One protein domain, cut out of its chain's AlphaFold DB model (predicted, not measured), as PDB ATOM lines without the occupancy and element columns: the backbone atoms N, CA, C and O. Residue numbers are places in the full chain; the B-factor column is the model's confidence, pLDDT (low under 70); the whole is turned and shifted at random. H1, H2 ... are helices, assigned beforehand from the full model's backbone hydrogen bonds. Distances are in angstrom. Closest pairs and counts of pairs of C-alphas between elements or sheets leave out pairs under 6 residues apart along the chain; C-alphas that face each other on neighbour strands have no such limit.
ATOM      1  N   ARG A   5     -13.138 -24.371  26.292       96.50
ATOM      2  CA  ARG A   5     -12.555 -24.777  25.007       96.50
ATOM      3  C   ARG A   5     -11.913 -26.150  25.133       96.50
ATOM      4  O   ARG A   5     -12.114 -26.986  24.258       96.50
ATOM      5  N   VAL A   6     -11.192 -26.381  26.232       97.25
ATOM      6  CA  VAL A   6     -10.579 -27.683  26.532       97.25
ATOM      7  C   VAL A   6     -11.657 -28.755  26.676       97.25
ATOM      8  O   VAL A   6     -11.558 -29.817  26.073       97.25
ATOM      9  N   VAL A   7     -12.735 -28.469  27.413       97.75
ATOM     10  CA  VAL A   7     -13.846 -29.420  27.588       97.75
ATOM     11  C   VAL A   7     -14.563 -29.706  26.266       97.75
ATOM     12  O   VAL A   7     -14.895 -30.857  25.988       97.75
ATOM     13  N   HIS A   8     -14.786 -28.686  25.436       98.19
ATOM     14  CA  HIS A   8     -15.399 -28.867  24.121       98.19
ATOM     15  C   HIS A   8     -14.539 -29.754  23.212       98.19
ATOM     16  O   HIS A   8     -15.054 -30.684  22.593       98.19
ATOM     17  N   GLU A   9     -13.230 -29.501  23.152       98.44
ATOM     18  CA  GLU A   9     -12.317 -30.317  22.350       98.44
ATOM     19  C   GLU A   9     -12.231 -31.751  22.889       98.44
ATOM     20  O   GLU A   9     -12.302 -32.689  22.101       98.44
ATOM     21  N   ALA A  10     -12.208 -31.953  24.211       98.06
ATOM     22  CA  ALA A  10     -12.299 -33.289  24.804       98.06
ATOM     23  C   ALA A  10     -13.571 -34.027  24.348       98.06
ATOM     24  O   ALA A  10     -13.506 -35.186  23.939       98.06
ATOM     25  N   GLY A  11     -14.719 -33.341  24.359       98.25
ATOM     26  CA  GLY A  11     -15.982 -33.877  23.853       98.25
ATOM     27  C   GLY A  11     -15.907 -34.263  22.374       98.25
ATOM     28  O   GLY A  11     -16.361 -35.339  21.993       98.25
ATOM     29  N   LYS A  12     -15.272 -33.428  21.547       98.50
ATOM     30  CA  LYS A  12     -15.046 -33.724  20.131       98.50
ATOM     31  C   LYS A  12     -14.187 -34.978  19.943       98.50
ATOM     32  O   LYS A  12     -14.598 -35.865  19.201       98.50
ATOM     33  N   ARG A  13     -13.067 -35.107  20.667       98.38
ATOM     34  CA  ARG A  13     -12.197 -36.300  20.616       98.38
ATOM     35  C   ARG A  13     -12.935 -37.573  21.020       98.38
ATOM     36  O   ARG A  13     -12.725 -38.613  20.408       98.38
ATOM     37  N   ILE A  14     -13.817 -37.486  22.017       98.44
ATOM     38  CA  ILE A  14     -14.686 -38.598  22.414       98.44
ATOM     39  C   ILE A  14     -15.600 -38.992  21.248       98.44
ATOM     40  O   ILE A  14     -15.648 -40.157  20.882       98.44
ATOM     41  N   VAL A  15     -16.310 -38.045  20.631       98.12
ATOM     42  CA  VAL A  15     -17.233 -38.361  19.524       98.12
ATOM     43  C   VAL A  15     -16.489 -38.926  18.307       98.12
ATOM     44  O   VAL A  15     -16.955 -39.885  17.694       98.12
ATOM     45  N   GLU A  16     -15.322 -38.371  17.974       98.31
ATOM     46  CA  GLU A  16     -14.497 -38.800  16.835       98.31
ATOM     47  C   GLU A  16     -13.884 -40.196  17.013       98.31
ATOM     48  O   GLU A  16     -13.580 -40.854  16.020       98.31
ATOM     49  N   ALA A  17     -13.755 -40.684  18.251       97.50
ATOM     50  CA  ALA A  17     -13.258 -42.029  18.547       97.50
ATOM     51  C   ALA A  17     -14.244 -43.160  18.177       97.50
ATOM     52  O   ALA A  17     -13.942 -44.332  18.391       97.50
ATOM     53  N   GLY A  18     -15.412 -42.832  17.614       96.50
ATOM     54  CA  GLY A  18     -16.397 -43.805  17.144       96.50
ATOM     55  C   GLY A  18     -17.405 -44.192  18.221       96.50
ATOM     56  O   GLY A  18     -17.720 -43.386  19.094       96.50
ATOM     57  N   GLU A  19     -17.974 -45.395  18.134       95.75
ATOM     58  CA  GLU A  19     -19.015 -45.883  19.059       95.75
ATOM     59  C   GLU A  19     -18.461 -46.692  20.238       95.75
ATOM     60  O   GLU A  19     -19.127 -46.809  21.265       95.75
ATOM     61  N   ASP A  20     -17.232 -47.193  20.123       95.31
ATOM     62  CA  ASP A  20     -16.607 -48.021  21.148       95.31
ATOM     63  C   ASP A  20     -16.306 -47.219  22.427       95.31
ATOM     64  O   ASP A  20     -15.589 -46.213  22.424       95.31
ATOM     65  N   HIS A  21     -16.873 -47.658  23.553       94.81
ATOM     66  CA  HIS A  21     -16.758 -46.948  24.829       94.81
ATOM     67  C   HIS A  21     -15.321 -46.903  25.367       94.81
ATOM     68  O   HIS A  21     -14.938 -45.928  26.025       94.81
ATOM     69  N   TYR A  22     -14.517 -47.930  25.088       96.31
ATOM     70  CA  TYR A  22     -13.124 -47.974  25.506       96.31
ATOM     71  C   TYR A  22     -12.286 -46.974  24.703       96.31
ATOM     72  O   TYR A  22     -11.612 -46.132  25.297       96.31
ATOM     73  N   ALA A  23     -12.419 -46.970  23.377       96.94
ATOM     74  CA  ALA A  23     -11.762 -46.029  22.478       96.94
ATOM     75  C   ALA A  23     -12.112 -44.576  22.824       96.94
ATOM     76  O   ALA A  23     -11.225 -43.725  22.899       96.94
ATOM     77  N   ARG A  24     -13.385 -44.297  23.130       97.94
ATOM     78  CA  ARG A  24     -13.850 -42.991  23.631       97.94
ATOM     79  C   ARG A  24     -13.130 -42.553  24.903       97.94
ATOM     80  O   ARG A  24     -12.670 -41.414  25.001       97.94
ATOM     81  N   THR A  25     -13.027 -43.456  25.874       97.50
ATOM     82  CA  THR A  25     -12.362 -43.191  27.158       97.50
ATOM     83  C   THR A  25     -10.866 -42.956  26.960       97.50
ATOM     84  O   THR A  25     -10.307 -41.998  27.498       97.50
ATOM     85  N   LEU A  26     -10.225 -43.778  26.129       97.50
ATOM     86  CA  LEU A  26      -8.810 -43.658  25.798       97.50
ATOM     87  C   LEU A  26      -8.508 -42.353  25.050       97.50
ATOM     88  O   LEU A  26      -7.517 -41.690  25.352       97.50
ATOM     89  N   ALA A  27      -9.376 -41.943  24.120       97.94
ATOM     90  CA  ALA A  27      -9.246 -40.682  23.395       97.94
ATOM     91  C   ALA A  27      -9.311 -39.468  24.332       97.94
ATOM     92  O   ALA A  27      -8.496 -38.554  24.202       97.94
ATOM     93  N   MET A  28     -10.228 -39.477  25.307       98.00
ATOM     94  CA  MET A  28     -10.284 -38.432  26.333       98.00
ATOM     95  C   MET A  28      -9.006 -38.408  27.167       98.00
ATOM     96  O   MET A  28      -8.414 -37.342  27.335       98.00
ATOM     97  N   ALA A  29      -8.570 -39.566  27.671       98.06
ATOM     98  CA  ALA A  29      -7.411 -39.645  28.552       98.06
ATOM     99  C   ALA A  29      -6.134 -39.152  27.856       98.06
ATOM    100  O   ALA A  29      -5.397 -38.350  28.427       98.06
ATOM    101  N   ARG A  30      -5.928 -39.557  26.595       97.88
ATOM    102  CA  ARG A  30      -4.823 -39.078  25.753       97.88
ATOM    103  C   ARG A  30      -4.903 -37.576  25.511       97.88
ATOM    104  O   ARG A  30      -3.915 -36.876  25.695       97.88
ATOM    105  N   TYR A  31      -6.081 -37.060  25.161       98.44
ATOM    106  CA  TYR A  31      -6.251 -35.623  24.963       98.44
ATOM    107  C   TYR A  31      -5.959 -34.827  26.244       98.44
ATOM    108  O   TYR A  31      -5.303 -33.789  26.191       98.44
ATOM    109  N   ALA A  32      -6.407 -35.315  27.401       98.25
ATOM    110  CA  ALA A  32      -6.174 -34.649  28.675       98.25
ATOM    111  C   ALA A  32      -4.678 -34.560  29.010       98.25
ATOM    112  O   ALA A  32      -4.204 -33.482  29.370       98.25
ATOM    113  N   THR A  33      -3.916 -35.652  28.863       98.31
ATOM    114  CA  THR A  33      -2.466 -35.622  29.115       98.31
ATOM    115  C   THR A  33      -1.736 -34.744  28.098       98.31
ATOM    116  O   THR A  33      -0.921 -33.909  28.492       98.31
ATOM    117  N   GLU A  34      -2.087 -34.836  26.812       98.19
ATOM    118  CA  GLU A  34      -1.551 -33.973  25.748       98.19
ATOM    119  C   GLU A  34      -1.777 -32.483  26.036       98.19
ATOM    120  O   GLU A  34      -0.861 -31.671  25.871       98.19
ATOM    121  N   GLU A  35      -2.982 -32.117  26.476       98.12
ATOM    122  CA  GLU A  35      -3.358 -30.737  26.771       98.12
ATOM    123  C   GLU A  35      -2.626 -30.205  28.003       98.12
ATOM    124  O   GLU A  35      -2.116 -29.085  27.964       98.12
ATOM    125  N   ILE A  36      -2.480 -31.010  29.062       98.06
ATOM    126  CA  ILE A  36      -1.678 -30.631  30.233       98.06
ATOM    127  C   ILE A  36      -0.219 -30.409  29.810       98.06
ATOM    128  O   ILE A  36       0.374 -29.381  30.144       98.06
ATOM    129  N   ARG A  37       0.363 -31.310  29.006       98.12
ATOM    130  CA  ARG A  37       1.727 -31.139  28.479       98.12
ATOM    131  C   ARG A  37       1.877 -29.893  27.629       98.12
ATOM    132  O   ARG A  37       2.880 -29.189  27.742       98.12
ATOM    133  N   ARG A  38       0.903 -29.620  26.764       98.06
ATOM    134  CA  ARG A  38       0.878 -28.404  25.954       98.06
ATOM    135  C   ARG A  38       0.843 -27.167  26.847       98.06
ATOM    136  O   ARG A  38       1.682 -26.289  26.666       98.06
ATOM    137  N   ALA A  39      -0.038 -27.149  27.841       97.75
ATOM    138  CA  ALA A  39      -0.187 -26.045  28.777       97.75
ATOM    139  C   ALA A  39       1.102 -25.767  29.572       97.75
ATOM    140  O   ALA A  39       1.464 -24.599  29.741       97.75
ATOM    141  N   VAL A  40       1.824 -26.816  29.993       97.81
ATOM    142  CA  VAL A  40       3.151 -26.707  30.631       97.81
ATOM    143  C   VAL A  40       4.188 -26.131  29.669       97.81
ATOM    144  O   VAL A  40       4.889 -25.186  30.020       97.81
ATOM    145  N   ARG A  41       4.283 -26.660  28.439       97.88
ATOM    146  CA  ARG A  41       5.237 -26.166  27.425       97.88
ATOM    147  C   ARG A  41       4.994 -24.705  27.048       97.88
ATOM    148  O   ARG A  41       5.948 -23.980  26.793       97.88
ATOM    149  N   GLU A  42       3.733 -24.286  27.006       97.50
ATOM    150  CA  GLU A  42       3.323 -22.904  26.730       97.50
ATOM    151  C   GLU A  42       3.481 -21.980  27.955       97.50
ATOM    152  O   GLU A  42       3.302 -20.770  27.837       97.50
ATOM    153  N   GLY A  43       3.813 -22.524  29.133       97.00
ATOM    154  CA  GLY A  43       3.955 -21.766  30.379       97.00
ATOM    155  C   GLY A  43       2.633 -21.262  30.965       97.00
ATOM    156  O   GLY A  43       2.638 -20.407  31.847       97.00
ATOM    157  N   SER A  44       1.498 -21.772  30.481       95.44
ATOM    158  CA  SER A  44       0.159 -21.408  30.970       95.44
ATOM    159  C   SER A  44      -0.186 -22.061  32.313       95.44
ATOM    160  O   SER A  44      -1.005 -21.531  33.062       95.44
ATOM    161  N   ILE A  45       0.477 -23.176  32.635       96.00
ATOM    162  CA  ILE A  45       0.488 -23.800  33.958       96.00
ATOM    163  C   ILE A  45       1.923 -24.188  34.324       96.00
ATOM    164  O   ILE A  45       2.760 -24.410  33.450       96.00
ATOM    165  N   VAL A  46       2.191 -24.305  35.621       97.69
ATOM    166  CA  VAL A  46       3.453 -24.821  36.155       97.69
ATOM    167  C   VAL A  46       3.122 -26.036  37.005       97.69
ATOM    168  O   VAL A  46       2.278 -25.935  37.891       97.69
ATOM    169  N   LEU A  47       3.772 -27.162  36.720       97.88
ATOM    170  CA  LEU A  47       3.668 -28.370  37.530       97.88
ATOM    171  C   LEU A  47       4.838 -28.439  38.506       97.88
ATOM    172  O   LEU A  47       5.995 -28.225  38.133       97.88
ATOM    173  N   GLU A  48       4.549 -28.783  39.752       97.94
ATOM    174  CA  GLU A  48       5.584 -29.161  40.701       97.94
ATOM    175  C   GLU A  48       6.206 -30.509  40.310       97.94
ATOM    176  O   GLU A  48       5.597 -31.338  39.632       97.94
ATOM    177  N   GLN A  49       7.416 -30.793  40.803       97.88
ATOM    178  CA  GLN A  49       8.133 -32.036  40.480       97.88
ATOM    179  C   GLN A  49       7.301 -33.304  40.752       97.88
ATOM    180  O   GLN A  49       7.435 -34.309  40.050       97.88
ATOM    181  N   ARG A  50       6.449 -33.280  41.782       98.19
ATOM    182  CA  ARG A  50       5.559 -34.401  42.097       98.19
ATOM    183  C   ARG A  50       4.482 -34.585  41.027       98.19
ATOM    184  O   ARG A  50       4.221 -35.721  40.650       98.19
ATOM    185  N   GLU A  51       3.866 -33.504  40.567       98.44
ATOM    186  CA  GLU A  51       2.815 -33.532  39.545       98.44
ATOM    187  C   GLU A  51       3.383 -33.952  38.189       98.44
ATOM    188  O   GLU A  51       2.807 -34.802  37.522       98.44
ATOM    189  N   GLU A  52       4.572 -33.454  37.849       98.25
ATOM    190  CA  GLU A  52       5.333 -33.849  36.663       98.25
ATOM    191  C   GLU A  52       5.596 -35.364  36.632       98.25
ATOM    192  O   GLU A  52       5.379 -36.032  35.619       98.25
ATOM    193  N   ARG A  53       6.002 -35.932  37.778       98.38
ATOM    194  CA  ARG A  53       6.202 -37.380  37.925       98.38
ATOM    195  C   ARG A  53       4.898 -38.155  37.746       98.38
ATOM    196  O   ARG A  53       4.895 -39.174  37.066       98.38
ATOM    197  N   TRP A  54       3.810 -37.695  38.360       98.50
ATOM    198  CA  TRP A  54       2.507 -38.353  38.234       98.50
ATOM    199  C   TRP A  54       1.971 -38.307  36.807       98.50
ATOM    200  O   TRP A  54       1.470 -39.320  36.328       98.50
ATOM    201  N   LEU A  55       2.111 -37.175  36.117       98.38
ATOM    202  CA  LEU A  55       1.711 -37.049  34.721       98.38
ATOM    203  C   LEU A  55       2.494 -38.024  33.835       98.38
ATOM    204  O   LEU A  55       1.873 -38.740  33.057       98.38
ATOM    205  N   GLY A  56       3.812 -38.137  34.029       98.44
ATOM    206  CA  GLY A  56       4.631 -39.131  33.326       98.44
ATOM    207  C   GLY A  56       4.170 -40.571  33.574       98.44
ATOM    208  O   GLY A  56       3.979 -41.327  32.632       98.44
ATOM    209  N   MET A  57       3.883 -40.938  34.829       98.56
ATOM    210  CA  MET A  57       3.358 -42.275  35.151       98.56
ATOM    211  C   MET A  57       2.015 -42.570  34.469       98.56
ATOM    212  O   MET A  57       1.758 -43.708  34.079       98.56
ATOM    213  N   ILE A  58       1.144 -41.565  34.341       98.38
ATOM    214  CA  ILE A  58      -0.139 -41.708  33.643       98.38
ATOM    215  C   ILE A  58       0.094 -41.879  32.139       98.38
ATOM    216  O   ILE A  58      -0.528 -42.741  31.531       98.38
ATOM    217  N   GLU A  59       0.997 -41.106  31.536       98.19
ATOM    218  CA  GLU A  59       1.349 -41.225  30.115       98.19
ATOM    219  C   GLU A  59       1.929 -42.603  29.774       98.19
ATOM    220  O   GLU A  59       1.527 -43.216  28.779       98.19
ATOM    221  N   ASP A  60       2.807 -43.124  30.631       98.25
ATOM    222  CA  ASP A  60       3.361 -44.472  30.499       98.25
ATOM    223  C   ASP A  60       2.251 -45.528  30.596       98.25
ATOM    224  O   ASP A  60       2.157 -46.419  29.751       98.25
ATOM    225  N   ALA A  61       1.348 -45.393  31.575       97.50
ATOM    226  CA  ALA A  61       0.208 -46.292  31.723       97.50
ATOM    227  C   ALA A  61      -0.728 -46.252  30.503       97.50
ATOM    228  O   ALA A  61      -1.176 -47.302  30.053       97.50
ATOM    229  N   LEU A  62      -0.997 -45.070  29.935       97.38
ATOM    230  CA  LEU A  62      -1.811 -44.921  28.720       97.38
ATOM    231  C   LEU A  62      -1.152 -45.533  27.479       97.38
ATOM    232  O   LEU A  62      -1.860 -45.943  26.557       97.38
ATOM    233  N   THR A  63       0.179 -45.580  27.445       96.19
ATOM    234  CA  THR A  63       0.950 -46.212  26.367       96.19
ATOM    235  C   THR A  63       0.944 -47.739  26.494       96.19
ATOM    236  O   THR A  63       0.905 -48.432  25.483       96.19
ATOM    237  N   ASP A  64       0.932 -48.258  27.725       96.75
ATOM    238  CA  ASP A  64       0.881 -49.696  28.040       96.75
ATOM    239  C   ASP A  64      -0.542 -50.293  27.999       96.75
ATOM    240  O   ASP A  64      -0.739 -51.502  28.163       96.75
ATOM    241  N   LEU A  65      -1.567 -49.458  27.799       96.25
ATOM    242  CA  LEU A  65      -2.936 -49.937  27.648       96.25
ATOM    243  C   LEU A  65      -3.077 -50.794  26.375       96.25
ATOM    244  O   LEU A  65      -2.542 -50.440  25.323       96.25
ATOM    245  N   PRO A  66      -3.818 -51.913  26.444       95.81
ATOM    246  CA  PRO A  66      -4.018 -52.783  25.294       95.81
ATOM    247  C   PRO A  66      -4.898 -52.124  24.221       95.81
ATOM    248  O   PRO A  66      -5.586 -51.136  24.469       95.81
ATOM    249  N   GLU A  67      -4.883 -52.687  23.015       89.94
ATOM    250  CA  GLU A  67      -5.544 -52.098  21.841       89.94
ATOM    251  C   GLU A  67      -7.078 -52.105  21.932       89.94
ATOM    252  O   GLU A  67      -7.724 -51.191  21.423       89.94
ATOM    253  N   ASP A  68      -7.659 -53.083  22.633       93.81
ATOM    254  CA  ASP A  68      -9.107 -53.266  22.729       93.81
ATOM    255  C   ASP A  68      -9.608 -53.520  24.163       93.81
ATOM    256  O   ASP A  68      -8.856 -53.858  25.090       93.81
ATOM    257  N   ALA A  69     -10.920 -53.331  24.333       93.62
ATOM    258  CA  ALA A  69     -11.610 -53.461  25.610       93.62
ATOM    259  C   ALA A  69     -11.529 -54.884  26.182       93.62
ATOM    260  O   ALA A  69     -11.386 -55.051  27.394       93.62
ATOM    261  N   ASP A  70     -11.572 -55.909  25.329       93.06
ATOM    262  CA  ASP A  70     -11.556 -57.310  25.753       93.06
ATOM    263  C   ASP A  70     -10.181 -57.717  26.299       93.06
ATOM    264  O   ASP A  70     -10.070 -58.466  27.272       93.06
ATOM    265  N   ALA A  71      -9.104 -57.214  25.701       94.62
ATOM    266  CA  ALA A  71      -7.745 -57.397  26.180       94.62
ATOM    267  C   ALA A  71      -7.527 -56.689  27.520       94.62
ATOM    268  O   ALA A  71      -6.935 -57.281  28.431       94.62
ATOM    269  N   LEU A  72      -8.056 -55.470  27.680       94.50
ATOM    270  CA  LEU A  72      -8.054 -54.794  28.977       94.50
ATOM    271  C   LEU A  72      -8.837 -55.604  30.008       94.50
ATOM    272  O   LEU A  72      -8.353 -55.809  31.121       94.50
ATOM    273  N   ARG A  73     -10.008 -56.116  29.626       91.19
ATOM    274  CA  ARG A  73     -10.856 -56.932  30.489       91.19
ATOM    275  C   ARG A  73     -10.126 -58.174  30.985       91.19
ATOM    276  O   ARG A  73     -10.032 -58.368  32.192       91.19
ATOM    277  N   ARG A  74      -9.503 -58.949  30.091       92.62
ATOM    278  CA  ARG A  74      -8.684 -60.115  30.475       92.62
ATOM    279  C   ARG A  74      -7.570 -59.739  31.453       92.62
ATOM    280  O   ARG A  74      -7.352 -60.447  32.433       92.62
ATOM    281  N   ARG A  75      -6.882 -58.612  31.226       94.06
ATOM    282  CA  ARG A  75      -5.839 -58.112  32.139       94.06
ATOM    283  C   ARG A  75      -6.413 -57.740  33.508       94.06
ATOM    284  O   ARG A  75      -5.778 -58.033  34.520       94.06
ATOM    285  N   VAL A  76      -7.587 -57.114  33.560       92.56
ATOM    286  CA  VAL A  76      -8.281 -56.791  34.816       92.56
ATOM    287  C   VAL A  76      -8.679 -58.067  35.550       92.56
ATOM    288  O   VAL A  76      -8.416 -58.175  36.742       92.56
ATOM    289  N   ASP A  77      -9.223 -59.058  34.853       91.69
ATOM    290  CA  ASP A  77      -9.691 -60.308  35.461       91.69
ATOM    291  C   ASP A  77      -8.535 -61.102  36.074       91.69
ATOM    292  O   ASP A  77      -8.636 -61.572  37.207       91.69
ATOM    293  N   MET A  78      -7.398 -61.166  35.376       92.25
ATOM    294  CA  MET A  78      -6.191 -61.828  35.876       92.25
ATOM    295  C   MET A  78      -5.637 -61.196  37.159       92.25
ATOM    296  O   MET A  78      -5.105 -61.911  38.006       92.25
ATOM    297  N   ASN A  79      -5.727 -59.871  37.299       93.38
ATOM    298  CA  ASN A  79      -5.095 -59.145  38.406       93.38
ATOM    299  C   ASN A  79      -6.065 -58.812  39.551       93.38
ATOM    300  O   ASN A  79      -5.642 -58.688  40.699       93.38
ATOM    301  N   TYR A  80      -7.352 -58.656  39.242       92.81
ATOM    302  CA  TYR A  80      -8.358 -58.090  40.139       92.81
ATOM    303  C   TYR A  80      -9.676 -58.874  40.151       92.81
ATOM    304  O   TYR A  80     -10.611 -58.441  40.816       92.81
ATOM    305  N   GLY A  81      -9.781 -60.017  39.463       89.81
ATOM    306  CA  GLY A  81     -11.023 -60.797  39.359       89.81
ATOM    307  C   GLY A  81     -11.624 -61.238  40.697       89.81
ATOM    308  O   GLY A  81     -12.824 -61.461  40.788       89.81
ATOM    309  N   SER A  82     -10.818 -61.319  41.759       93.38
ATOM    310  CA  SER A  82     -11.293 -61.614  43.117       93.38
ATOM    311  C   SER A  82     -11.840 -60.398  43.873       93.38
ATOM    312  O   SER A  82     -12.374 -60.563  44.968       93.38
ATOM    313  N   LEU A  83     -11.684 -59.184  43.334       95.88
ATOM    314  CA  LEU A  83     -12.043 -57.927  43.999       95.88
ATOM    315  C   LEU A  83     -13.404 -57.372  43.571       95.88
ATOM    316  O   LEU A  83     -13.859 -56.396  44.163       95.88
ATOM    317  N   TYR A  84     -14.040 -57.944  42.550       92.88
ATOM    318  CA  TYR A  84     -15.322 -57.463  42.045       92.88
ATOM    319  C   TYR A  84     -16.180 -58.624  41.521       92.88
ATOM    320  O   TYR A  84     -15.672 -59.710  41.251       92.88
TER     321      TYR A  84
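This is residues 5 to 84 of the 93 residues of an uncharacterized protein of bacterium HR16 (UniProt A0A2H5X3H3). Three helices, H1, H2 and H3, form an open row that zigzags back and forth, with the longest, H2, in the middle and H1 and H3 on its two sides. The short helix H4 lies beyond the end of the row where H2 begins and H3 ends, turned about perpendicular to H2 and near it only at their first residues. The row is loosely formed, for H2 and H3 meet along only part of H2, and they spread apart toward the link that joins them. The printed part has 80 residues with four named helices, in the order H1, H2, H3, H4, and no named strand, and its class is all helix. The whole is loose, with a radius of gyration of the C-alphas of 15.0 A and spans of 43 by 30 by 19 A.

H1 is residues 5 to 16, and its first C-alpha, that of Arg 5, is at (-12.555, -24.777, 25.007). H2 follows as residues 21 to 41, 30.4 A from first to last C-alpha, beginning with C-alpha 21 at (-16.758, -46.948, 24.829). H3 is residues 49 to 63 and measures 21.3 A. H4 is residues 69 to 80, 15.6 A long, close to the 16.3 A of H1, and ends with C-alpha 80 at (-8.358, -58.090, 40.139).

H1 and H2 form a helical hairpin. They touch, with the C-alphas of Ile 14 and Arg 24 closest at 4.6 A, and run opposite ways at a shallow tilt of 33 degrees, only just short of steep. H2 and H3 form a second helical hairpin. They touch with residues 26 to 33 of H2 alone, and their closest C-alphas, those of Thr 33 and Glu 59, are 6.9 A apart. These two run opposite ways at a shallow tilt of 34 degrees, only just short of steep. H2 and H4 are close but not clearly touching: their closest C-alphas, those of Tyr 22 and Ala 69, are 5.7 A apart, and their lines are about perpendicular at 84 degrees. H1 and H3 are apart, as are H1 and H4, and H3 and H4. In H1, H2, H3 and H4 every O i to N i+4 pair is within hydrogen-bond range.

The two C-alphas farthest apart, those of Gly 43 and Ser 82, are 44.5 A apart, and the C-alphas of Arg 5 and Tyr 84 are 37.0 A apart. The printed part has no cut. The links H1 to H2 and H3 to H4 are tight, with 4 and 5 residues, the link H2 to H3 is short, with 7, and no link is long. The mean pLDDT of the printed part is 96.6, and no printed residue is under 70.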